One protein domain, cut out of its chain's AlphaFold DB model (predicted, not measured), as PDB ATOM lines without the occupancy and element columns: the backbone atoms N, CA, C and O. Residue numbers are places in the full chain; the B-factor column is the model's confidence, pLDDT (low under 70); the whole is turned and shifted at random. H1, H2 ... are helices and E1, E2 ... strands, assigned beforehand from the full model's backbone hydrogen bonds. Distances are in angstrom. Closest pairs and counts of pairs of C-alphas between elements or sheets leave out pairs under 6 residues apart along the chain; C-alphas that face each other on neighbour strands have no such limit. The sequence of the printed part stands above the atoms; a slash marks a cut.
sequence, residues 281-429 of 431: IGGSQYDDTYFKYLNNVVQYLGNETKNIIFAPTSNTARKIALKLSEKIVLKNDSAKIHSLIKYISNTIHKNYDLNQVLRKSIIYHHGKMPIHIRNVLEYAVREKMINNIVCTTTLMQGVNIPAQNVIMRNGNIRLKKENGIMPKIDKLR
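Overview. This is residues 281 to 429 of the 431 residues of the protein "Helicase ATP-binding domain-containing protein" of Capnocytophaga canimorsus (UniProt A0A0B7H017). A small parallel sheet of four short strands makes the core, with H2 packed over one face and H5 over the opposite face. H1 packs on H2 towards the E4 edge, the helical hairpin of H3 and H4 lies towards the E2 edge, and a thin tail, residues 408 to 429, reaches away from the body and ends with little H7; its residues 416 to 421 stick out. The printed part has 149 residues, with seven named helices and four named strands in the order H1 E1 H2 H3 H4 E2 H5 E3 H6 E4 H7, and the sheet runs E2 E3 E1 E4, all parallel. The class is mixed, helices and strands; the whole is compact, with a radius of gyration of the C-alphas of 15.5 A, yet elongated, spanning 50 by 31 by 26 A, with H3 towards one end and the tail at the other.

Arrangement. H1, residues 288 to 301, is on the sheet with its residues 294 to 301. E1, residues 307 to 310, is an inner strand. H2, residues 314 to 325, touches H1 at a steep tilt of 61 degrees, the same way, the closest C-alphas being those of Asn 295 and Leu 324 at 5.7 A; H1 touches H2 with residues 291 to 295 alone. H3, residues 335 to 347, is not on the sheet. H3 and H4, residues 353 to 358, form a helical hairpin at a shallow tilt of 10 degrees, opposite ways, closest at the C-alphas of Ile 341 and Asn 355, 5.3 A. H4 touches H2 at a steep tilt of 49 degrees, closest at the C-alphas of Ser 325 and Val 357, 5.7 A, and only grazes the sheet. E2, residues 362 to 365, is an edge strand. H5, residues 371 to 382, leads to E3, residues 388 to 391; E2, H5 and E3 form a strand-helix-strand unit, two parallel neighbours joined through a helix, with a right-handed crossover. N 363 and O 388 are within hydrogen-bond range at 3.0 A. E3 is also parallel to E1, with N 309 and O 389 at 2.8 A. H2 lies over E2 and E3 at a height of 7.7 A over the sheet and runs along the strands, at 2 degrees to E3 on the local plane. H5, on the opposite face, has a height of 9.4 A and runs slantwise, at 44 degrees to E2 on the local plane. H6, residues 393 to 396, only grazes the sheet. E4, residues 405 to 407, is the other edge strand, parallel to E1, with N 308 and O 405 at 2.8 A; E3, H6 and E4 form a split unit, with E1 between its strands and a right-handed crossover. H7, residues 425 to 428, is not on the sheet and touches no helix. In H1, H2, H3 and H4 each O i to N i+4 pair is within hydrogen-bond range, in H5 7 of 8; H6 and H7 are too short for such a pair.

Along the chain. H1 begins at C-alpha 288, (-10.876, 13.214, 43.631), and is 20.0 A long. H2 is 16.9 A, H3 18.3 A and H5 16.5 A long; H4 is 8.7 A. E2 is 10.2 A long, E1 and E3 9.7 A each, and E4 6.3 A. E2 begins at C-alpha 362, (-10.310, 12.474, 25.394). H6 and H7 are 5.7 A each, and H7 ends at C-alpha 428, (-13.521, 34.646, 28.258).

Size, cuts and confidence. The C-alphas farthest apart are those of Ala 335 and Asn 419, 51.9 A. The printed part has no cut. The link E4 to H7, 17 residues, is long. The mean pLDDT of the printed part is 79.8; it is under 70 at residues 282 to 284, 394 to 402 and 411 to 429.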
ATOM      1  N   ILE A 281     -17.681  22.667  44.480       75.00
ATOM      2  CA  ILE A 281     -17.001  23.878  43.995       75.00
ATOM      3  C   ILE A 281     -16.337  24.641  45.152       75.00
ATOM      4  O   ILE A 281     -16.745  24.514  46.304       75.00
ATOM      5  N   GLY A 282     -15.326  25.462  44.849       65.69
ATOM      6  CA  GLY A 282     -14.719  26.391  45.817       65.69
ATOM      7  C   GLY A 282     -13.485  25.889  46.582       65.69
ATOM      8  O   GLY A 282     -12.897  26.661  47.330       65.69
ATOM      9  N   GLY A 283     -13.043  24.642  46.381       69.25
ATOM     10  CA  GLY A 283     -11.747  24.169  46.894       69.25
ATOM     11  C   GLY A 283     -10.557  24.737  46.104       69.25
ATOM     12  O   GLY A 283     -10.696  25.047  44.918       69.25
ATOM     13  N   SER A 284      -9.375  24.826  46.721       68.06
ATOM     14  CA  SER A 284      -8.128  25.246  46.051       68.06
ATOM     15  C   SER A 284      -7.460  24.118  45.251       68.06
ATOM     16  O   SER A 284      -6.676  24.390  44.342       68.06
ATOM     17  N   GLN A 285      -7.784  22.858  45.558       77.19
ATOM     18  CA  GLN A 285      -7.110  21.681  45.009       77.19
ATOM     19  C   GLN A 285      -7.957  20.931  43.979       77.19
ATOM     20  O   GLN A 285      -9.181  20.865  44.079       77.19
ATOM     21  N   TYR A 286      -7.295  20.357  42.976       85.81
ATOM     22  CA  TYR A 286      -7.876  19.392  42.038       85.81
ATOM     23  C   TYR A 286      -7.753  17.994  42.644       85.81
ATOM     24  O   TYR A 286      -6.771  17.297  42.396       85.81
ATOM     25  N   ASP A 287      -8.719  17.662  43.495       87.50
ATOM     26  CA  ASP A 287      -8.829  16.411  44.239       87.50
ATOM     27  C   ASP A 287      -9.850  15.454  43.596       87.50
ATOM     28  O   ASP A 287     -10.573  15.815  42.660       87.50
ATOM     29  N   ASP A 288      -9.934  14.230  44.118       88.12
ATOM     30  CA  ASP A 288     -10.876  13.214  43.631       88.12
ATOM     31  C   ASP A 288     -12.338  13.651  43.767       88.12
ATOM     32  O   ASP A 288     -13.174  13.314  42.925       88.12
ATOM     33  N   THR A 289     -12.645  14.470  44.773       88.44
ATOM     34  CA  THR A 289     -13.971  15.060  44.962       88.44
ATOM     35  C   THR A 289     -14.362  15.949  43.782       88.44
ATOM     36  O   THR A 289     -15.455  15.800  43.227       88.44
ATOM     37  N   TYR A 290     -13.464  16.845  43.359       89.50
ATOM     38  CA  TYR A 290     -13.663  17.680  42.179       89.50
ATOM     39  C   TYR A 290     -13.705  16.852  40.893       89.50
ATOM     40  O   TYR A 290     -14.565  17.095  40.049       89.50
ATOM     41  N   PHE A 291     -12.817  15.867  40.728       90.81
ATOM     42  CA  PHE A 291     -12.824  15.023  39.530       90.81
ATOM     43  C   PHE A 291     -14.137  14.249  39.391       90.81
ATOM     44  O   PHE A 291     -14.722  14.232  38.312       90.81
ATOM     45  N   LYS A 292     -14.669  13.692  40.486       90.00
ATOM     46  CA  LYS A 292     -15.981  13.029  40.487       90.00
ATOM     47  C   LYS A 292     -17.097  13.987  40.072       90.00
ATOM     48  O   LYS A 292     -17.966  13.602  39.292       90.00
ATOM     49  N   TYR A 293     -17.061  15.221  40.570       91.06
ATOM     50  CA  TYR A 293     -18.017  16.259  40.201       91.06
ATOM     51  C   TYR A 293     -17.931  16.627  38.713       91.06
ATOM     52  O   TYR A 293     -18.940  16.577  38.016       91.06
ATOM     53  N   LEU A 294     -16.730  16.919  38.207       92.19
ATOM     54  CA  LEU A 294     -16.501  17.245  36.799       92.19
ATOM     55  C   LEU A 294     -16.925  16.099  35.871       92.19
ATOM     56  O   LEU A 294     -17.590  16.348  34.869       92.19
ATOM     57  N   ASN A 295     -16.598  14.854  36.222       90.94
ATOM     58  CA  ASN A 295     -17.004  13.684  35.445       90.94
ATOM     59  C   ASN A 295     -18.529  13.588  35.338       90.94
ATOM     60  O   ASN A 295     -19.045  13.316  34.259       90.94
ATOM     61  N   ASN A 296     -19.251  13.840  36.436       90.38
ATOM     62  CA  ASN A 296     -20.711  13.846  36.412       90.38
ATOM     63  C   ASN A 296     -21.239  14.963  35.498       90.38
ATOM     64  O   ASN A 296     -22.131  14.708  34.701       90.38
ATOM     65  N   VAL A 297     -20.669  16.175  35.563       91.31
ATOM     66  CA  VAL A 297     -21.057  17.291  34.677       91.31
ATOM     67  C   VAL A 297     -20.881  16.913  33.204       91.31
ATOM     68  O   VAL A 297     -21.824  17.043  32.433       91.31
ATOM     69  N   VAL A 298     -19.708  16.401  32.821       91.75
ATOM     70  CA  VAL A 298     -19.424  15.984  31.436       91.75
ATOM     71  C   VAL A 298     -20.375  14.872  30.984       91.75
ATOM     72  O   VAL A 298     -20.890  14.917  29.872       91.75
ATOM     73  N   GLN A 299     -20.664  13.904  31.856       88.81
ATOM     74  CA  GLN A 299     -21.596  12.821  31.554       88.81
ATOM     75  C   GLN A 299     -23.030  13.328  31.335       88.81
ATOM     76  O   GLN A 299     -23.699  12.858  30.418       88.81
ATOM     77  N   TYR A 300     -23.493  14.296  32.134       89.81
ATOM     78  CA  TYR A 300     -24.828  14.889  31.986       89.81
ATOM     79  C   TYR A 300     -24.969  15.789  30.757       89.81
ATOM     80  O   TYR A 300     -26.079  15.930  30.253       89.81
ATOM     81  N   LEU A 301     -23.877  16.375  30.256       89.81
ATOM     82  CA  LEU A 301     -23.892  17.073  28.966       89.81
ATOM     83  C   LEU A 301     -24.102  16.096  27.800       89.81
ATOM     84  O   LEU A 301     -24.687  16.472  26.792       89.81
ATOM     85  N   GLY A 302     -23.688  14.838  27.959       85.25
ATOM     86  CA  GLY A 302     -23.883  13.764  26.988       85.25
ATOM     87  C   GLY A 302     -22.587  13.370  26.283       85.25
ATOM     88  O   GLY A 302     -21.718  14.200  26.014       85.25
ATOM     89  N   ASN A 303     -22.454  12.082  25.959       78.38
ATOM     90  CA  ASN A 303     -21.207  11.510  25.436       78.38
ATOM     91  C   ASN A 303     -20.831  12.000  24.031       78.38
ATOM     92  O   ASN A 303     -19.663  11.909  23.660       78.38
ATOM     93  N   GLU A 304     -21.794  12.508  23.266       79.31
ATOM     94  CA  GLU A 304     -21.587  13.048  21.916       79.31
ATOM     95  C   GLU A 304     -21.211  14.533  21.924       79.31
ATOM     96  O   GLU A 304     -20.866  15.096  20.880       79.31
ATOM     97  N   THR A 305     -21.255  15.175  23.098       87.31
ATOM     98  CA  THR A 305     -20.923  16.593  23.199       87.31
ATOM     99  C   THR A 305     -19.436  16.850  23.056       87.31
ATOM    100  O   THR A 305     -18.595  16.076  23.518       87.31
ATOM    101  N   LYS A 306     -19.115  17.982  22.423       88.44
ATOM    102  CA  LYS A 306     -17.739  18.465  22.290       88.44
ATOM    103  C   LYS A 306     -17.439  19.511  23.352       88.44
ATOM    104  O   LYS A 306     -17.964  20.624  23.304       88.44
ATOM    105  N   ASN A 307     -16.589  19.149  24.301       92.12
ATOM    106  CA  ASN A 307     -16.293  19.914  25.501       92.12
ATOM    107  C   ASN A 307     -14.825  20.350  25.520       92.12
ATOM    108  O   ASN A 307     -13.919  19.524  25.397       92.12
ATOM    109  N   ILE A 308     -14.586  21.636  25.768       92.25
ATOM    110  CA  ILE A 308     -13.275  22.168  26.149       92.25
ATOM    111  C   ILE A 308     -13.267  22.358  27.661       92.25
ATOM    112  O   ILE A 308     -14.117  23.048  28.213       92.25
ATOM    113  N   ILE A 309     -12.301  21.757  28.346       93.56
ATOM    114  CA  ILE A 309     -12.183  21.764  29.802       93.56
ATOM    115  C   ILE A 309     -10.878  22.457  30.174       93.56
ATOM    116  O   ILE A 309      -9.787  21.934  29.939       93.56
ATOM    117  N   PHE A 310     -10.972  23.629  30.795       90.94
ATOM    118  CA  PHE A 310      -9.778  24.379  31.159       90.94
ATOM    119  C   PHE A 310      -9.091  23.830  32.402       90.94
ATOM    120  O   PHE A 310      -9.702  23.596  33.450       90.94
ATOM    121  N   ALA A 311      -7.770  23.743  32.300       89.69
ATOM    122  CA  ALA A 311      -6.871  23.414  33.383       89.69
ATOM    123  C   ALA A 311      -5.838  24.539  33.583       89.69
ATOM    124  O   ALA A 311      -5.290  25.065  32.615       89.69
ATOM    125  N   PRO A 312      -5.506  24.893  34.837       86.19
ATOM    126  CA  PRO A 312      -4.565  25.972  35.131       86.19
ATOM    127  C   PRO A 312      -3.109  25.608  34.820       86.19
ATOM    128  O   PRO A 312      -2.282  26.496  34.658       86.19
ATOM    129  N   THR A 313      -2.769  24.316  34.774       88.12
ATOM    130  CA  THR A 313      -1.402  23.846  34.514       88.12
ATOM    131  C   THR A 313      -1.408  22.607  33.625       88.12
ATOM    132  O   THR A 313      -2.383  21.853  33.615       88.12
ATOM    133  N   SER A 314      -0.286  22.342  32.948       90.56
ATOM    134  CA  SER A 314      -0.064  21.123  32.156       90.56
ATOM    135  C   SER A 314      -0.314  19.839  32.955       90.56
ATOM    136  O   SER A 314      -0.974  18.923  32.472       90.56
ATOM    137  N   ASN A 315       0.157  19.788  34.206       91.94
ATOM    138  CA  ASN A 315      -0.030  18.621  35.072       91.94
ATOM    139  C   ASN A 315      -1.507  18.431  35.442       91.94
ATOM    140  O   ASN A 315      -2.018  17.315  35.440       91.94
ATOM    141  N   THR A 316      -2.214  19.525  35.730       91.88
ATOM    142  CA  THR A 316      -3.653  19.473  36.002       91.88
ATOM    143  C   THR A 316      -4.434  19.018  34.769       91.88
ATOM    144  O   THR A 316      -5.342  18.206  34.919       91.88
ATOM    145  N   ALA A 317      -4.057  19.470  33.567       93.62
ATOM    146  CA  ALA A 317      -4.694  19.048  32.319       93.62
ATOM    147  C   ALA A 317      -4.587  17.528  32.125       93.62
ATOM    148  O   ALA A 317      -5.594  16.846  31.940       93.62
ATOM    149  N   ARG A 318      -3.373  16.989  32.283       95.12
ATOM    150  CA  ARG A 318      -3.107  15.547  32.246       95.12
ATOM    151  C   ARG A 318      -3.939  14.780  33.279       95.12
ATOM    152  O   ARG A 318      -4.609  13.814  32.931       95.12
ATOM    153  N   LYS A 319      -3.928  15.219  34.545       94.75
ATOM    154  CA  LYS A 319      -4.673  14.559  35.634       94.75
ATOM    155  C   LYS A 319      -6.181  14.535  35.383       94.75
ATOM    156  O   LYS A 319      -6.797  13.491  35.563       94.75
ATOM    157  N   ILE A 320      -6.761  15.658  34.951       95.12
ATOM    158  CA  ILE A 320      -8.187  15.739  34.614       95.12
ATOM    159  C   ILE A 320      -8.520  14.766  33.477       95.12
ATOM    160  O   ILE A 320      -9.486  14.022  33.599       95.12
ATOM    161  N   ALA A 321      -7.723  14.729  32.403       95.75
ATOM    162  CA  ALA A 321      -7.968  13.833  31.271       95.75
ATOM    163  C   ALA A 321      -7.939  12.351  31.677       95.75
ATOM    164  O   ALA A 321      -8.841  11.594  31.320       95.75
ATOM    165  N   LEU A 322      -6.945  11.949  32.476       95.19
ATOM    166  CA  LEU A 322      -6.856  10.591  33.016       95.19
ATOM    167  C   LEU A 322      -8.079  10.250  33.876       95.19
ATOM    168  O   LEU A 322      -8.734   9.237  33.638       95.19
ATOM    169  N   LYS A 323      -8.447  11.131  34.812       94.69
ATOM    170  CA  LYS A 323      -9.595  10.927  35.707       94.69
ATOM    171  C   LYS A 323     -10.944  10.928  34.987       94.69
ATOM    172  O   LYS A 323     -11.848  10.205  35.398       94.69
ATOM    173  N   LEU A 324     -11.087  11.692  33.906       92.88
ATOM    174  CA  LEU A 324     -12.258  11.624  33.026       92.88
ATOM    175  C   LEU A 324     -12.341  10.263  32.329       92.88
ATOM    176  O   LEU A 324     -13.413   9.663  32.271       92.88
ATOM    177  N   SER A 325     -11.206   9.747  31.850       92.06
ATOM    178  CA  SER A 325     -11.161   8.486  31.099       92.06
ATOM    179  C   SER A 325     -11.572   7.258  31.915       92.06
ATOM    180  O   SER A 325     -12.097   6.309  31.337       92.06
ATOM    181  N   GLU A 326     -11.407   7.291  33.245       90.50
ATOM    182  CA  GLU A 326     -11.802   6.203  34.154       90.50
ATOM    183  C   GLU A 326     -13.312   5.907  34.104       90.50
ATOM    184  O   GLU A 326     -13.717   4.766  34.311       90.50
ATOM    185  N   LYS A 327     -14.152   6.913  33.815       82.06
ATOM    186  CA  LYS A 327     -15.618   6.758  33.785       82.06
ATOM    187  C   LYS A 327     -16.216   6.588  32.390       82.06
ATOM    188  O   LYS A 327     -17.360   6.149  32.282       82.06
ATOM    189  N   ILE A 328     -15.489   6.928  31.326       79.44
ATOM    190  CA  ILE A 328     -16.005   6.767  29.962       79.44
ATOM    191  C   ILE A 328     -15.889   5.296  29.563       79.44
ATOM    192  O   ILE A 328     -14.794   4.770  29.369       79.44
ATOM    193  N   VAL A 329     -17.027   4.615  29.414       73.19
ATOM    194  CA  VAL A 329     -17.067   3.189  29.045       73.19
ATOM    195  C   VAL A 329     -16.822   2.995  27.546       73.19
ATOM    196  O   VAL A 329     -16.010   2.148  27.169       73.19
ATOM    197  N   LEU A 330     -17.433   3.830  26.702       72.25
ATOM    198  CA  LEU A 330     -17.318   3.747  25.244       72.25
ATOM    199  C   LEU A 330     -15.868   3.927  24.785       72.25
ATOM    200  O   LEU A 330     -15.151   4.802  25.275       72.25
ATOM    201  N   LYS A 331     -15.427   3.067  23.866       75.88
ATOM    202  CA  LYS A 331     -14.138   3.196  23.191       75.88
ATOM    203  C   LYS A 331     -14.364   3.672  21.759       75.88
ATOM    204  O   LYS A 331     -15.266   3.199  21.080       75.88
ATOM    205  N   ASN A 332     -13.542   4.614  21.321       78.69
ATOM    206  CA  ASN A 332     -13.423   5.004  19.929       78.69
ATOM    207  C   ASN A 332     -12.382   4.097  19.270       78.69
ATOM    208  O   ASN A 332     -11.177   4.324  19.402       78.69
ATOM    209  N   ASP A 333     -12.868   3.068  18.583       81.75
ATOM    210  CA  ASP A 333     -12.042   2.061  17.910       81.75
ATOM    211  C   ASP A 333     -11.844   2.367  16.412       81.75
ATOM    212  O   ASP A 333     -11.578   1.480  15.602       81.75
ATOM    213  N   SER A 334     -11.950   3.641  16.019       88.88
ATOM    214  CA  SER A 334     -11.705   4.045  14.633       88.88
ATOM    215  C   SER A 334     -10.249   3.806  14.211       88.88
ATOM    216  O   SER A 334      -9.297   4.039  14.965       88.88
ATOM    217  N   ALA A 335     -10.055   3.414  12.946       90.88
ATOM    218  CA  ALA A 335      -8.725   3.210  12.366       90.88
ATOM    219  C   ALA A 335      -7.841   4.469  12.465       90.88
ATOM    220  O   ALA A 335      -6.643   4.367  12.736       90.88
ATOM    221  N   LYS A 336      -8.439   5.663  12.323       90.12
ATOM    222  CA  LYS A 336      -7.739   6.945  12.488       90.12
ATOM    223  C   LYS A 336      -7.212   7.130  13.922       90.12
ATOM    224  O   LYS A 336      -6.051   7.500  14.086       90.12
ATOM    225  N   ILE A 337      -8.004   6.819  14.957       92.06
ATOM    226  CA  ILE A 337      -7.549   6.874  16.361       92.06
ATOM    227  C   ILE A 337      -6.456   5.834  16.632       92.06
ATOM    228  O   ILE A 337      -5.465   6.146  17.291       92.06
ATOM    229  N   HIS A 338      -6.577   4.621  16.092       92.69
ATOM    230  CA  HIS A 338      -5.527   3.607  16.219       92.69
ATOM    231  C   HIS A 338      -4.207   4.042  15.574       92.69
ATOM    232  O   HIS A 338      -3.148   3.879  16.182       92.69
ATOM    233  N   SER A 339      -4.270   4.637  14.382       94.00
ATOM    234  CA  SER A 339      -3.104   5.208  13.703       94.00
ATOM    235  C   SER A 339      -2.455   6.314  14.540       94.00
ATOM    236  O   SER A 339      -1.245   6.297  14.763       94.00
ATOM    237  N   LEU A 340      -3.267   7.211  15.109       92.81
ATOM    238  CA  LEU A 340      -2.800   8.277  15.992       92.81
ATOM    239  C   LEU A 340      -2.089   7.743  17.246       92.81
ATOM    240  O   LEU A 340      -0.990   8.187  17.572       92.81
ATOM    241  N   ILE A 341      -2.682   6.759  17.925       94.06
ATOM    242  CA  ILE A 341      -2.073   6.109  19.093       94.06
ATOM    243  C   ILE A 341      -0.748   5.442  18.706       94.06
ATOM    244  O   ILE A 341       0.235   5.562  19.439       94.06
ATOM    245  N   LYS A 342      -0.689   4.769  17.549       94.81
ATOM    246  CA  LYS A 342       0.536   4.130  17.044       94.81
ATOM    247  C   LYS A 342       1.631   5.158  16.764       94.81
ATOM    248  O   LYS A 342       2.770   4.941  17.165       94.81
ATOM    249  N   TYR A 343       1.286   6.277  16.131       94.81
ATOM    250  CA  TYR A 343       2.214   7.375  15.878       94.81
ATOM    251  C   TYR A 343       2.791   7.928  17.187       94.81
ATOM    252  O   TYR A 343       4.004   7.903  17.372       94.81
ATOM    253  N   ILE A 344       1.931   8.310  18.137       94.31
ATOM    254  CA  ILE A 344       2.344   8.847  19.447       94.31
ATOM    255  C   ILE A 344       3.197   7.836  20.229       94.31
ATOM    256  O   ILE A 344       4.200   8.202  20.844       94.31
ATOM    257  N   SER A 345       2.822   6.554  20.196       94.12
ATOM    258  CA  SER A 345       3.576   5.477  20.849       94.12
ATOM    259  C   SER A 345       4.988   5.324  20.287       94.12
ATOM    260  O   SER A 345       5.905   5.020  21.049       94.12
ATOM    261  N   ASN A 346       5.150   5.524  18.976       94.81
ATOM    262  CA  ASN A 346       6.422   5.374  18.277       94.81
ATOM    263  C   ASN A 346       7.316   6.616  18.389       94.81
ATOM    264  O   ASN A 346       8.532   6.465  18.408       94.81
ATOM    265  N   THR A 347       6.746   7.824  18.451       94.06
ATOM    266  CA  THR A 347       7.529   9.073  18.492       94.06
ATOM    267  C   THR A 347       7.844   9.562  19.902       94.06
ATOM    268  O   THR A 347       8.844  10.251  20.087       94.06
ATOM    269  N   ILE A 348       7.005   9.235  20.892       93.00
ATOM    270  CA  ILE A 348       7.198   9.645  22.289       93.00
ATOM    271  C   ILE A 348       7.521   8.435  23.157       93.00
ATOM    272  O   ILE A 348       8.656   8.273  23.595       93.00
ATOM    273  N   HIS A 349       6.511   7.610  23.455       93.00
ATOM    274  CA  HIS A 349       6.651   6.414  24.283       93.00
ATOM    275  C   HIS A 349       5.357   5.584  24.278       93.00
ATOM    276  O   HIS A 349       4.254   6.134  24.281       93.00
ATOM    277  N   LYS A 350       5.466   4.253  24.392       89.62
ATOM    278  CA  LYS A 350       4.306   3.335  24.450       89.62
ATOM    279  C   LYS A 350       3.366   3.616  25.630       89.62
ATOM    280  O   LYS A 350       2.152   3.501  25.494       89.62
ATOM    281  N   ASN A 351       3.923   4.052  26.758       88.69
ATOM    282  CA  ASN A 351       3.168   4.354  27.984       88.69
ATOM    283  C   ASN A 351       2.792   5.839  28.114       88.69
ATOM    284  O   ASN A 351       2.539   6.312  29.217       88.69
ATOM    285  N   TYR A 352       2.822   6.605  27.021       92.25
ATOM    286  CA  TYR A 352       2.411   8.003  27.071       92.25
ATOM    287  C   TYR A 352       0.905   8.103  27.351       92.25
ATOM    288  O   TYR A 352       0.111   7.422  26.704       92.25
ATOM    289  N   ASP A 353       0.490   8.951  28.298       93.62
ATOM    290  CA  ASP A 353      -0.892   8.944  28.810       93.62
ATOM    291  C   ASP A 353      -1.950   9.244  27.741       93.62
ATOM    292  O   ASP A 353      -3.086   8.782  27.856       93.62
ATOM    293  N   LEU A 354      -1.585   9.966  26.671       94.12
ATOM    294  CA  LEU A 354      -2.460  10.161  25.510       94.12
ATOM    295  C   LEU A 354      -2.967   8.839  24.934       94.12
ATOM    296  O   LEU A 354      -4.124   8.773  24.534       94.12
ATOM    297  N   ASN A 355      -2.147   7.785  24.924       91.31
ATOM    298  CA  ASN A 355      -2.526   6.486  24.364       91.31
ATOM    299  C   ASN A 355      -3.725   5.878  25.109       91.31
ATOM    300  O   ASN A 355      -4.569   5.221  24.496       91.31
ATOM    301  N   GLN A 356      -3.816   6.122  26.420       90.19
ATOM    302  CA  GLN A 356      -4.933   5.682  27.249       90.19
ATOM    303  C   GLN A 356      -6.183   6.529  26.992       90.19
ATOM    304  O   GLN A 356      -7.268   5.982  26.783       90.19
ATOM    305  N   VAL A 357      -6.047   7.857  27.004       94.06
ATOM    306  CA  VAL A 357      -7.205   8.766  26.952       94.06
ATOM    307  C   VAL A 357      -7.789   8.922  25.542       94.06
ATOM    308  O   VAL A 357      -9.004   9.062  25.404       94.06
ATOM    309  N   LEU A 358      -6.976   8.791  24.485       93.75
ATOM    310  CA  LEU A 358      -7.417   8.915  23.087       93.75
ATOM    311  C   LEU A 358      -8.468   7.876  22.703       93.75
ATOM    312  O   LEU A 358      -9.423   8.197  22.000       93.75
ATOM    313  N   ARG A 359      -8.350   6.650  23.227       90.62
ATOM    314  CA  ARG A 359      -9.359   5.595  23.029       90.62
ATOM    315  C   ARG A 359     -10.722   5.966  23.596       90.62
ATOM    316  O   ARG A 359     -11.698   5.309  23.277       90.62
ATOM    317  N   LYS A 360     -10.801   6.977  24.457       91.94
ATOM    318  CA  LYS A 360     -12.036   7.472  25.074       91.94
ATOM    319  C   LYS A 360     -12.487   8.802  24.471       91.94
ATOM    320  O   LYS A 360     -13.284   9.503  25.086       91.94
ATOM    321  N   SER A 361     -11.953   9.169  23.300       92.56
ATOM    322  CA  SER A 361     -12.168  10.475  22.667       92.56
ATOM    323  C   SER A 361     -11.839  11.642  23.612       92.56
ATOM    324  O   SER A 361     -12.495  12.685  23.576       92.56
ATOM    325  N   ILE A 362     -10.836  11.457  24.480       94.31
ATOM    326  CA  ILE A 362     -10.310  12.474  25.394       94.31
ATOM    327  C   ILE A 362      -8.867  12.792  24.998       94.31
ATOM    328  O   ILE A 362      -8.081  11.890  24.716       94.31
ATOM    329  N   ILE A 363      -8.488  14.067  25.057       95.25
ATOM    330  CA  ILE A 363      -7.086  14.496  24.974       95.25
ATOM    331  C   ILE A 363      -6.757  15.492  26.082       95.25
ATOM    332  O   ILE A 363      -7.649  16.125  26.652       95.25
ATOM    333  N   TYR A 364      -5.462  15.688  26.335       95.12
ATOM    334  CA  TYR A 364      -4.970  16.890  27.001       95.12
ATOM    335  C   TYR A 364      -4.024  17.671  26.082       95.12
ATOM    336  O   TYR A 364      -3.265  17.073  25.324       95.12
ATOM    337  N   HIS A 365      -4.064  19.005  26.159       91.75
ATOM    338  CA  HIS A 365      -3.254  19.894  25.326       91.75
ATOM    339  C   HIS A 365      -2.621  21.038  26.130       91.75
ATOM    340  O   HIS A 365      -3.305  21.779  26.839       91.75
ATOM    341  N   HIS A 366      -1.305  21.225  25.998       88.38
ATOM    342  CA  HIS A 366      -0.593  22.337  26.626       88.38
ATOM    343  C   HIS A 366       0.700  22.705  25.888       88.38
ATOM    344  O   HIS A 366       1.322  21.865  25.243       88.38
ATOM    345  N   GLY A 367       1.180  23.940  26.074       81.69
ATOM    346  CA  GLY A 367       2.357  24.469  25.365       81.69
ATOM    347  C   GLY A 367       3.659  23.667  25.520       81.69
ATOM    348  O   GLY A 367       4.474  23.664  24.609       81.69
ATOM    349  N   LYS A 368       3.841  22.925  26.626       85.25
ATOM    350  CA  LYS A 368       5.028  22.065  26.843       85.25
ATOM    351  C   LYS A 368       5.061  20.784  25.989       85.25
ATOM    352  O   LYS A 368       6.005  20.014  26.107       85.25
ATOM    353  N   MET A 369       4.016  20.494  25.210       89.00
ATOM    354  CA  MET A 369       3.990  19.304  24.354       89.00
ATOM    355  C   MET A 369       4.846  19.529  23.102       89.00
ATOM    356  O   MET A 369       4.809  20.634  22.540       89.00
ATOM    357  N   PRO A 370       5.559  18.495  22.618       87.69
ATOM    358  CA  PRO A 370       6.268  18.571  21.347       87.69
ATOM    359  C   PRO A 370       5.344  19.056  20.227       87.69
ATOM    360  O   PRO A 370       4.190  18.632  20.143       87.69
ATOM    361  N   ILE A 371       5.853  19.947  19.371       81.06
ATOM    362  CA  ILE A 371       5.068  20.601  18.312       81.06
ATOM    363  C   ILE A 371       4.358  19.581  17.410       81.06
ATOM    364  O   ILE A 371       3.170  19.715  17.144       81.06
ATOM    365  N   HIS A 372       5.047  18.495  17.047       83.56
ATOM    366  CA  HIS A 372       4.488  17.445  16.200       83.56
ATOM    367  C   HIS A 372       3.304  16.716  16.854       83.56
ATOM    368  O   HIS A 372       2.422  16.249  16.146       83.56
ATOM    369  N   ILE A 373       3.243  16.628  18.189       91.25
ATOM    370  CA  ILE A 373       2.089  16.046  18.889       91.25
ATOM    371  C   ILE A 373       0.935  17.042  18.917       91.25
ATOM    372  O   ILE A 373      -0.198  16.653  18.650       91.25
ATOM    373  N   ARG A 374       1.215  18.322  19.199       86.25
ATOM    374  CA  ARG A 374       0.191  19.379  19.190       86.25
ATOM    375  C   ARG A 374      -0.530  19.438  17.846       86.25
ATOM    376  O   ARG A 374      -1.747  19.301  17.825       86.25
ATOM    377  N   ASN A 375       0.221  19.479  16.747       82.31
ATOM    378  CA  ASN A 375      -0.334  19.544  15.393       82.31
ATOM    379  C   ASN A 375      -1.280  18.372  15.085       82.31
ATOM    380  O   ASN A 375      -2.365  18.567  14.539       82.31
ATOM    381  N   VAL A 376      -0.898  17.144  15.451       88.12
ATOM    382  CA  VAL A 376      -1.725  15.965  15.155       88.12
ATOM    383  C   VAL A 376      -2.958  15.897  16.070       88.12
ATOM    384  O   VAL A 376      -4.028  15.476  15.631       88.12
ATOM    385  N   LEU A 377      -2.857  16.354  17.322       90.12
ATOM    386  CA  LEU A 377      -4.021  16.479  18.203       90.12
ATOM    387  C   LEU A 377      -4.996  17.562  17.725       90.12
ATOM    388  O   LEU A 377      -6.202  17.329  17.724       90.12
ATOM    389  N   GLU A 378      -4.493  18.720  17.296       83.94
ATOM    390  CA  GLU A 378      -5.303  19.796  16.712       83.94
ATOM    391  C   GLU A 378      -6.027  19.323  15.446       83.94
ATOM    392  O   GLU A 378      -7.212  19.607  15.270       83.94
ATOM    393  N   TYR A 379      -5.356  18.529  14.605       82.38
ATOM    394  CA  TYR A 379      -5.989  17.860  13.470       82.38
ATOM    395  C   TYR A 379      -7.119  16.920  13.917       82.38
ATOM    396  O   TYR A 379      -8.242  17.048  13.440       82.38
ATOM    397  N   ALA A 380      -6.876  16.030  14.887       87.19
ATOM    398  CA  ALA A 380      -7.904  15.109  15.384       87.19
ATOM    399  C   ALA A 380      -9.134  15.840  15.962       87.19
ATOM    400  O   ALA A 380     -10.270  15.385  15.810       87.19
ATOM    401  N   VAL A 381      -8.917  16.986  16.608       85.62
ATOM    402  CA  VAL A 381      -9.983  17.864  17.103       85.62
ATOM    403  C   VAL A 381     -10.782  18.479  15.952       85.62
ATOM    404  O   VAL A 381     -12.013  18.435  15.975       85.62
ATOM    405  N   ARG A 382     -10.100  19.013  14.932       79.69
ATOM    406  CA  ARG A 382     -10.728  19.603  13.738       79.69
ATOM    407  C   ARG A 382     -11.579  18.588  12.979       79.69
ATOM    408  O   ARG A 382     -12.708  18.892  12.608       79.69
ATOM    409  N   GLU A 383     -11.082  17.360  12.867       81.25
ATOM    410  CA  GLU A 383     -11.773  16.212  12.266       81.25
ATOM    411  C   GLU A 383     -12.888  15.633  13.156       81.25
ATOM    412  O   GLU A 383     -13.424  14.564  12.868       81.25
ATOM    413  N   LYS A 384     -13.244  16.313  14.257       83.31
ATOM    414  CA  LYS A 384     -14.327  15.928  15.176       83.31
ATOM    415  C   LYS A 384     -14.143  14.529  15.788       83.31
ATOM    416  O   LYS A 384     -15.116  13.926  16.229       83.31
ATOM    417  N   MET A 385     -12.905  14.031  15.866       87.50
ATOM    418  CA  MET A 385     -12.586  12.708  16.421       87.50
ATOM    419  C   MET A 385     -12.569  12.697  17.957       87.50
ATOM    420  O   MET A 385     -12.581  11.630  18.573       87.50
ATOM    421  N   ILE A 386     -12.490  13.880  18.573       91.19
ATOM    422  CA  ILE A 386     -12.313  14.088  20.011       91.19
ATOM    423  C   ILE A 386     -13.547  14.786  20.591       91.19
ATOM    424  O   ILE A 386     -14.005  15.792  20.052       91.19
ATOM    425  N   ASN A 387     -14.036  14.282  21.727       91.06
ATOM    426  CA  ASN A 387     -15.209  14.817  22.420       91.06
ATOM    427  C   ASN A 387     -14.805  15.684  23.613       91.06
ATOM    428  O   ASN A 387     -15.446  16.684  23.885       91.06
ATOM    429  N   ASN A 388     -13.731  15.342  24.326       93.75
ATOM    430  CA  ASN A 388     -13.320  16.071  25.525       93.75
ATOM    431  C   ASN A 388     -11.864  16.521  25.415       93.75
ATOM    432  O   ASN A 388     -10.944  15.705  25.366       93.75
ATOM    433  N   ILE A 389     -11.649  17.831  25.409       94.44
ATOM    434  CA  ILE A 389     -10.334  18.443  25.254       94.44
ATOM    435  C   ILE A 389      -9.969  19.146  26.550       94.44
ATOM    436  O   ILE A 389     -10.557  20.167  26.892       94.44
ATOM    437  N   VAL A 390      -8.984  18.627  27.276       95.00
ATOM    438  CA  VAL A 390      -8.524  19.250  28.517       95.00
ATOM    439  C   VAL A 390      -7.295  20.109  28.246       95.00
ATOM    440  O   VAL A 390      -6.230  19.583  27.930       95.00
ATOM    441  N   CYS A 391      -7.381  21.429  28.385       90.69
ATOM    442  CA  CYS A 391      -6.301  22.300  27.926       90.69
ATOM    443  C   CYS A 391      -5.934  23.445  28.867       90.69
ATOM    444  O   CYS A 391      -6.733  23.922  29.670       90.69
ATOM    445  N   THR A 392      -4.694  23.915  28.732       86.50
ATOM    446  CA  THR A 392      -4.298  25.251  29.201       86.50
ATOM    447  C   THR A 392      -4.751  26.324  28.205       86.50
ATOM    448  O   THR A 392      -5.196  26.012  27.101       86.50
ATOM    449  N   THR A 393      -4.583  27.603  28.549       73.75
ATOM    450  CA  THR A 393      -4.948  28.749  27.687       73.75
ATOM    451  C   THR A 393      -4.296  28.746  26.307       73.75
ATOM    452  O   THR A 393      -4.849  29.314  25.374       73.75
ATOM    453  N   THR A 394      -3.160  28.064  26.154       66.44
ATOM    454  CA  THR A 394      -2.407  27.973  24.895       66.44
ATOM    455  C   THR A 394      -3.196  27.373  23.734       66.44
ATOM    456  O   THR A 394      -2.870  27.664  22.596       66.44
ATOM    457  N   LEU A 395      -4.205  26.529  23.988       67.94
ATOM    458  CA  LEU A 395      -5.011  25.950  22.904       67.94
ATOM    459  C   LEU A 395      -5.942  26.986  22.247       67.94
ATOM    460  O   LEU A 395      -6.316  26.837  21.093       67.94
ATOM    461  N   MET A 396      -6.305  28.043  22.974       61.34
ATOM    462  CA  MET A 396      -7.241  29.072  22.503       61.34
ATOM    463  C   MET A 396      -6.570  30.178  21.697       61.34
ATOM    464  O   MET A 396      -7.240  31.060  21.175       61.34
ATOM    465  N   GLN A 397      -5.244  30.149  21.603       57.03
ATOM    466  CA  GLN A 397      -4.481  31.109  20.824       57.03
ATOM    467  C   GLN A 397      -4.308  30.563  19.403       57.03
ATOM    468  O   GLN A 397      -3.297  29.939  19.094       57.03
ATOM    469  N   GLY A 398      -5.306  30.796  18.549       50.28
ATOM    470  CA  GLY A 398      -5.165  30.610  17.102       50.28
ATOM    471  C   GLY A 398      -5.444  29.202  16.573       50.28
ATOM    472  O   GLY A 398      -4.791  28.788  15.617       50.28
ATOM    473  N   VAL A 399      -6.382  28.461  17.174       56.19
ATOM    474  CA  VAL A 399      -6.917  27.215  16.596       56.19
ATOM    475  C   VAL A 399      -8.443  27.284  16.604       56.19
ATOM    476  O   VAL A 399      -9.055  27.376  17.668       56.19
ATOM    477  N   ASN A 400      -9.066  27.228  15.424       61.53
ATOM    478  CA  ASN A 400     -10.519  27.109  15.307       61.53
ATOM    479  C   ASN A 400     -10.956  25.696  15.736       61.53
ATOM    480  O   ASN A 400     -10.755  24.724  15.004       61.53
ATOM    481  N   ILE A 401     -11.504  25.576  16.946       69.75
ATOM    482  CA  ILE A 401     -11.896  24.297  17.545       69.75
ATOM    483  C   ILE A 401     -13.419  24.226  17.638       69.75
ATOM    484  O   ILE A 401     -14.013  25.017  18.372       69.75
ATOM    485  N   PRO A 402     -14.065  23.252  16.972       68.12
ATOM    486  CA  PRO A 402     -15.504  23.070  17.083       68.12
ATOM    487  C   PRO A 402     -15.852  22.490  18.463       68.12
ATOM    488  O   PRO A 402     -15.747  21.283  18.685       68.12
ATOM    489  N   ALA A 403     -16.279  23.343  19.394       77.50
ATOM    490  CA  ALA A 403     -16.756  22.945  20.715       77.50
ATOM    491  C   ALA A 403     -18.171  23.472  20.972       77.50
ATOM    492  O   ALA A 403     -18.513  24.581  20.577       77.50
ATOM    493  N   GLN A 404     -18.985  22.663  21.646       84.38
ATOM    494  CA  GLN A 404     -20.331  23.034  22.086       84.38
ATOM    495  C   GLN A 404     -20.309  23.620  23.496       84.38
ATOM    496  O   GLN A 404     -21.056  24.546  23.788       84.38
ATOM    497  N   ASN A 405     -19.443  23.091  24.367       89.44
ATOM    498  CA  ASN A 405     -19.354  23.522  25.756       89.44
ATOM    499  C   ASN A 405     -17.924  23.908  26.125       89.44
ATOM    500  O   ASN A 405     -16.964  23.198  25.812       89.44
ATOM    501  N   VAL A 406     -17.797  24.990  26.887       90.06
ATOM    502  CA  VAL A 406     -16.549  25.395  27.532       90.06
ATOM    503  C   VAL A 406     -16.740  25.320  29.045       90.06
ATOM    504  O   VAL A 406     -17.579  26.012  29.616       90.06
ATOM    505  N   ILE A 407     -15.960  24.465  29.705       91.88
ATOM    506  CA  ILE A 407     -16.056  24.173  31.136       91.88
ATOM    507  C   ILE A 407     -14.838  24.747  31.850       91.88
ATOM    508  O   ILE A 407     -13.688  24.421  31.545       91.88
ATOM    509  N   MET A 408     -15.095  25.578  32.858       88.12
ATOM    510  CA  MET A 408     -14.057  26.238  33.642       88.12
ATOM    511  C   MET A 408     -14.369  26.168  35.128       88.12
ATOM    512  O   MET A 408     -15.445  26.563  35.569       88.12
ATOM    513  N   ARG A 409     -13.394  25.714  35.923       83.00
ATOM    514  CA  ARG A 409     -13.525  25.686  37.387       83.00
ATOM    515  C   ARG A 409     -13.490  27.084  37.998       83.00
ATOM    516  O   ARG A 409     -14.285  27.389  38.875       83.00
ATOM    517  N   ASN A 410     -12.541  27.903  37.550       71.94
ATOM    518  CA  ASN A 410     -12.346  29.276  37.998       71.94
ATOM    519  C   ASN A 410     -12.197  30.163  36.759       71.94
ATOM    520  O   ASN A 410     -11.267  29.960  35.981       71.94
ATOM    521  N   GLY A 411     -13.070  31.163  36.603       56.19
ATOM    522  CA  GLY A 411     -12.939  32.186  35.551       56.19
ATOM    523  C   GLY A 411     -11.712  33.088  35.733       56.19
ATOM    524  O   GLY A 411     -11.263  33.732  34.790       56.19
ATOM    525  N   ASN A 412     -11.117  33.076  36.930       51.00
ATOM    526  CA  ASN A 412      -9.853  33.737  37.224       51.00
ATOM    527  C   ASN A 412      -8.703  32.825  36.789       51.00
ATOM    528  O   ASN A 412      -8.111  32.108  37.602       51.00
ATOM    529  N   ILE A 413      -8.379  32.836  35.498       40.53
ATOM    530  CA  ILE A 413      -7.057  32.396  35.054       40.53
ATOM    531  C   ILE A 413      -6.070  33.321  35.773       40.53
ATOM    532  O   ILE A 413      -6.167  34.539  35.630       40.53
ATOM    533  N   ARG A 414      -5.170  32.773  36.603       32.03
ATOM    534  CA  ARG A 414      -4.068  33.540  37.207       32.03
ATOM    535  C   ARG A 414      -3.169  34.062  36.081       32.03
ATOM    536  O   ARG A 414      -2.162  33.447  35.753       32.03
ATOM    537  N   LEU A 415      -3.543  35.186  35.485       36.28
ATOM    538  CA  LEU A 415      -2.582  36.157  34.989       36.28
ATOM    539  C   LEU A 415      -1.873  36.707  36.235       36.28
ATOM    540  O   LEU A 415      -2.493  36.794  37.303       36.28
ATOM    541  N   LYS A 416      -0.564  36.966  36.147       31.84
ATOM    542  CA  LYS A 416       0.197  37.585  37.242       31.84
ATOM    543  C   LYS A 416      -0.607  38.769  37.802       31.84
ATOM    544  O   LYS A 416      -1.244  39.499  37.049       31.84
ATOM    545  N   LYS A 417      -0.625  38.910  39.132       28.28
ATOM    546  CA  LYS A 417      -1.180  40.098  39.788       28.28
ATOM    547  C   LYS A 417      -0.349  41.297  39.332       28.28
ATOM    548  O   LYS A 417       0.735  41.494  39.862       28.28
ATOM    549  N   GLU A 418      -0.878  42.086  38.416       33.59
ATOM    550  CA  GLU A 418      -0.495  43.485  38.281       33.59
ATOM    551  C   GLU A 418      -1.558  44.324  38.990       33.59
ATOM    552  O   GLU A 418      -2.758  44.204  38.744       33.59
ATOM    553  N   ASN A 419      -1.102  45.097  39.973       31.08
ATOM    554  CA  ASN A 419      -1.789  46.253  40.550       31.08
ATOM    555  C   ASN A 419      -3.195  46.040  41.141       31.08
ATOM    556  O   ASN A 419      -4.029  46.937  41.121       31.08
ATOM    557  N   GLY A 420      -3.463  44.878  41.744       32.09
ATOM    558  CA  GLY A 420      -4.599  44.719  42.670       32.09
ATOM    559  C   GLY A 420      -6.000  44.737  42.042       32.09
ATOM    560  O   GLY A 420      -6.979  44.566  42.768       32.09
ATOM    561  N   ILE A 421      -6.119  44.850  40.717       28.78
ATOM    562  CA  ILE A 421      -7.400  44.791  40.007       28.78
ATOM    563  C   ILE A 421      -7.610  43.365  39.487       28.78
ATOM    564  O   ILE A 421      -6.831  42.837  38.695       28.78
ATOM    565  N   MET A 422      -8.672  42.705  39.962       30.19
ATOM    566  CA  MET A 422      -9.060  41.383  39.467       30.19
ATOM    567  C   MET A 422      -9.508  41.478  37.998       30.19
ATOM    568  O   MET A 422     -10.432  42.243  37.708       30.19
ATOM    569  N   PRO A 423      -8.945  40.680  37.070       27.47
ATOM    570  CA  PRO A 423      -9.461  40.620  35.710       27.47
ATOM    571  C   PRO A 423     -10.879  40.035  35.730       27.47
ATOM    572  O   PRO A 423     -11.117  38.954  36.272       27.47
ATOM    573  N   LYS A 424     -11.834  40.771  35.154       29.61
ATOM    574  CA  LYS A 424     -13.217  40.316  34.976       29.61
ATOM    575  C   LYS A 424     -13.291  39.188  33.941       29.61
ATOM    576  O   LYS A 424     -12.440  39.058  33.063       29.61
ATOM    577  N   ILE A 425     -14.384  38.427  34.024       33.44
ATOM    578  CA  ILE A 425     -14.820  37.352  33.107       33.44
ATOM    579  C   ILE A 425     -14.812  37.776  31.617       33.44
ATOM    580  O   ILE A 425     -14.860  36.923  30.737       33.44
ATOM    581  N   ASP A 426     -14.690  39.069  31.307       34.09
ATOM    582  CA  ASP A 426     -14.716  39.611  29.944       34.09
ATOM    583  C   ASP A 426     -13.641  39.034  29.004       34.09
ATOM    584  O   ASP A 426     -13.921  38.875  27.820       34.09
ATOM    585  N   LYS A 427     -12.475  38.584  29.500       34.50
ATOM    586  CA  LYS A 427     -11.470  37.909  28.642       34.50
ATOM    587  C   LYS A 427     -11.942  36.556  28.082       34.50
ATOM    588  O   LYS A 427     -11.400  36.100  27.082       34.50
ATOM    589  N   LEU A 428     -12.945  35.924  28.699       35.75
ATOM    590  CA  LEU A 428     -13.521  34.646  28.258       35.75
ATOM    591  C   LEU A 428     -14.760  34.816  27.376       35.75
ATOM    592  O   LEU A 428     -15.181  33.855  26.752       35.75
ATOM    593  N   ARG A 429     -15.319  36.029  27.279       34.88
ATOM    594  CA  ARG A 429     -16.378  36.368  26.308       34.88
ATOM    595  C   ARG A 429     -15.849  36.559  24.881       34.88
ATOM    596  O   ARG A 429     -16.625  36.931  24.000       34.88
TER     597      ARG A 429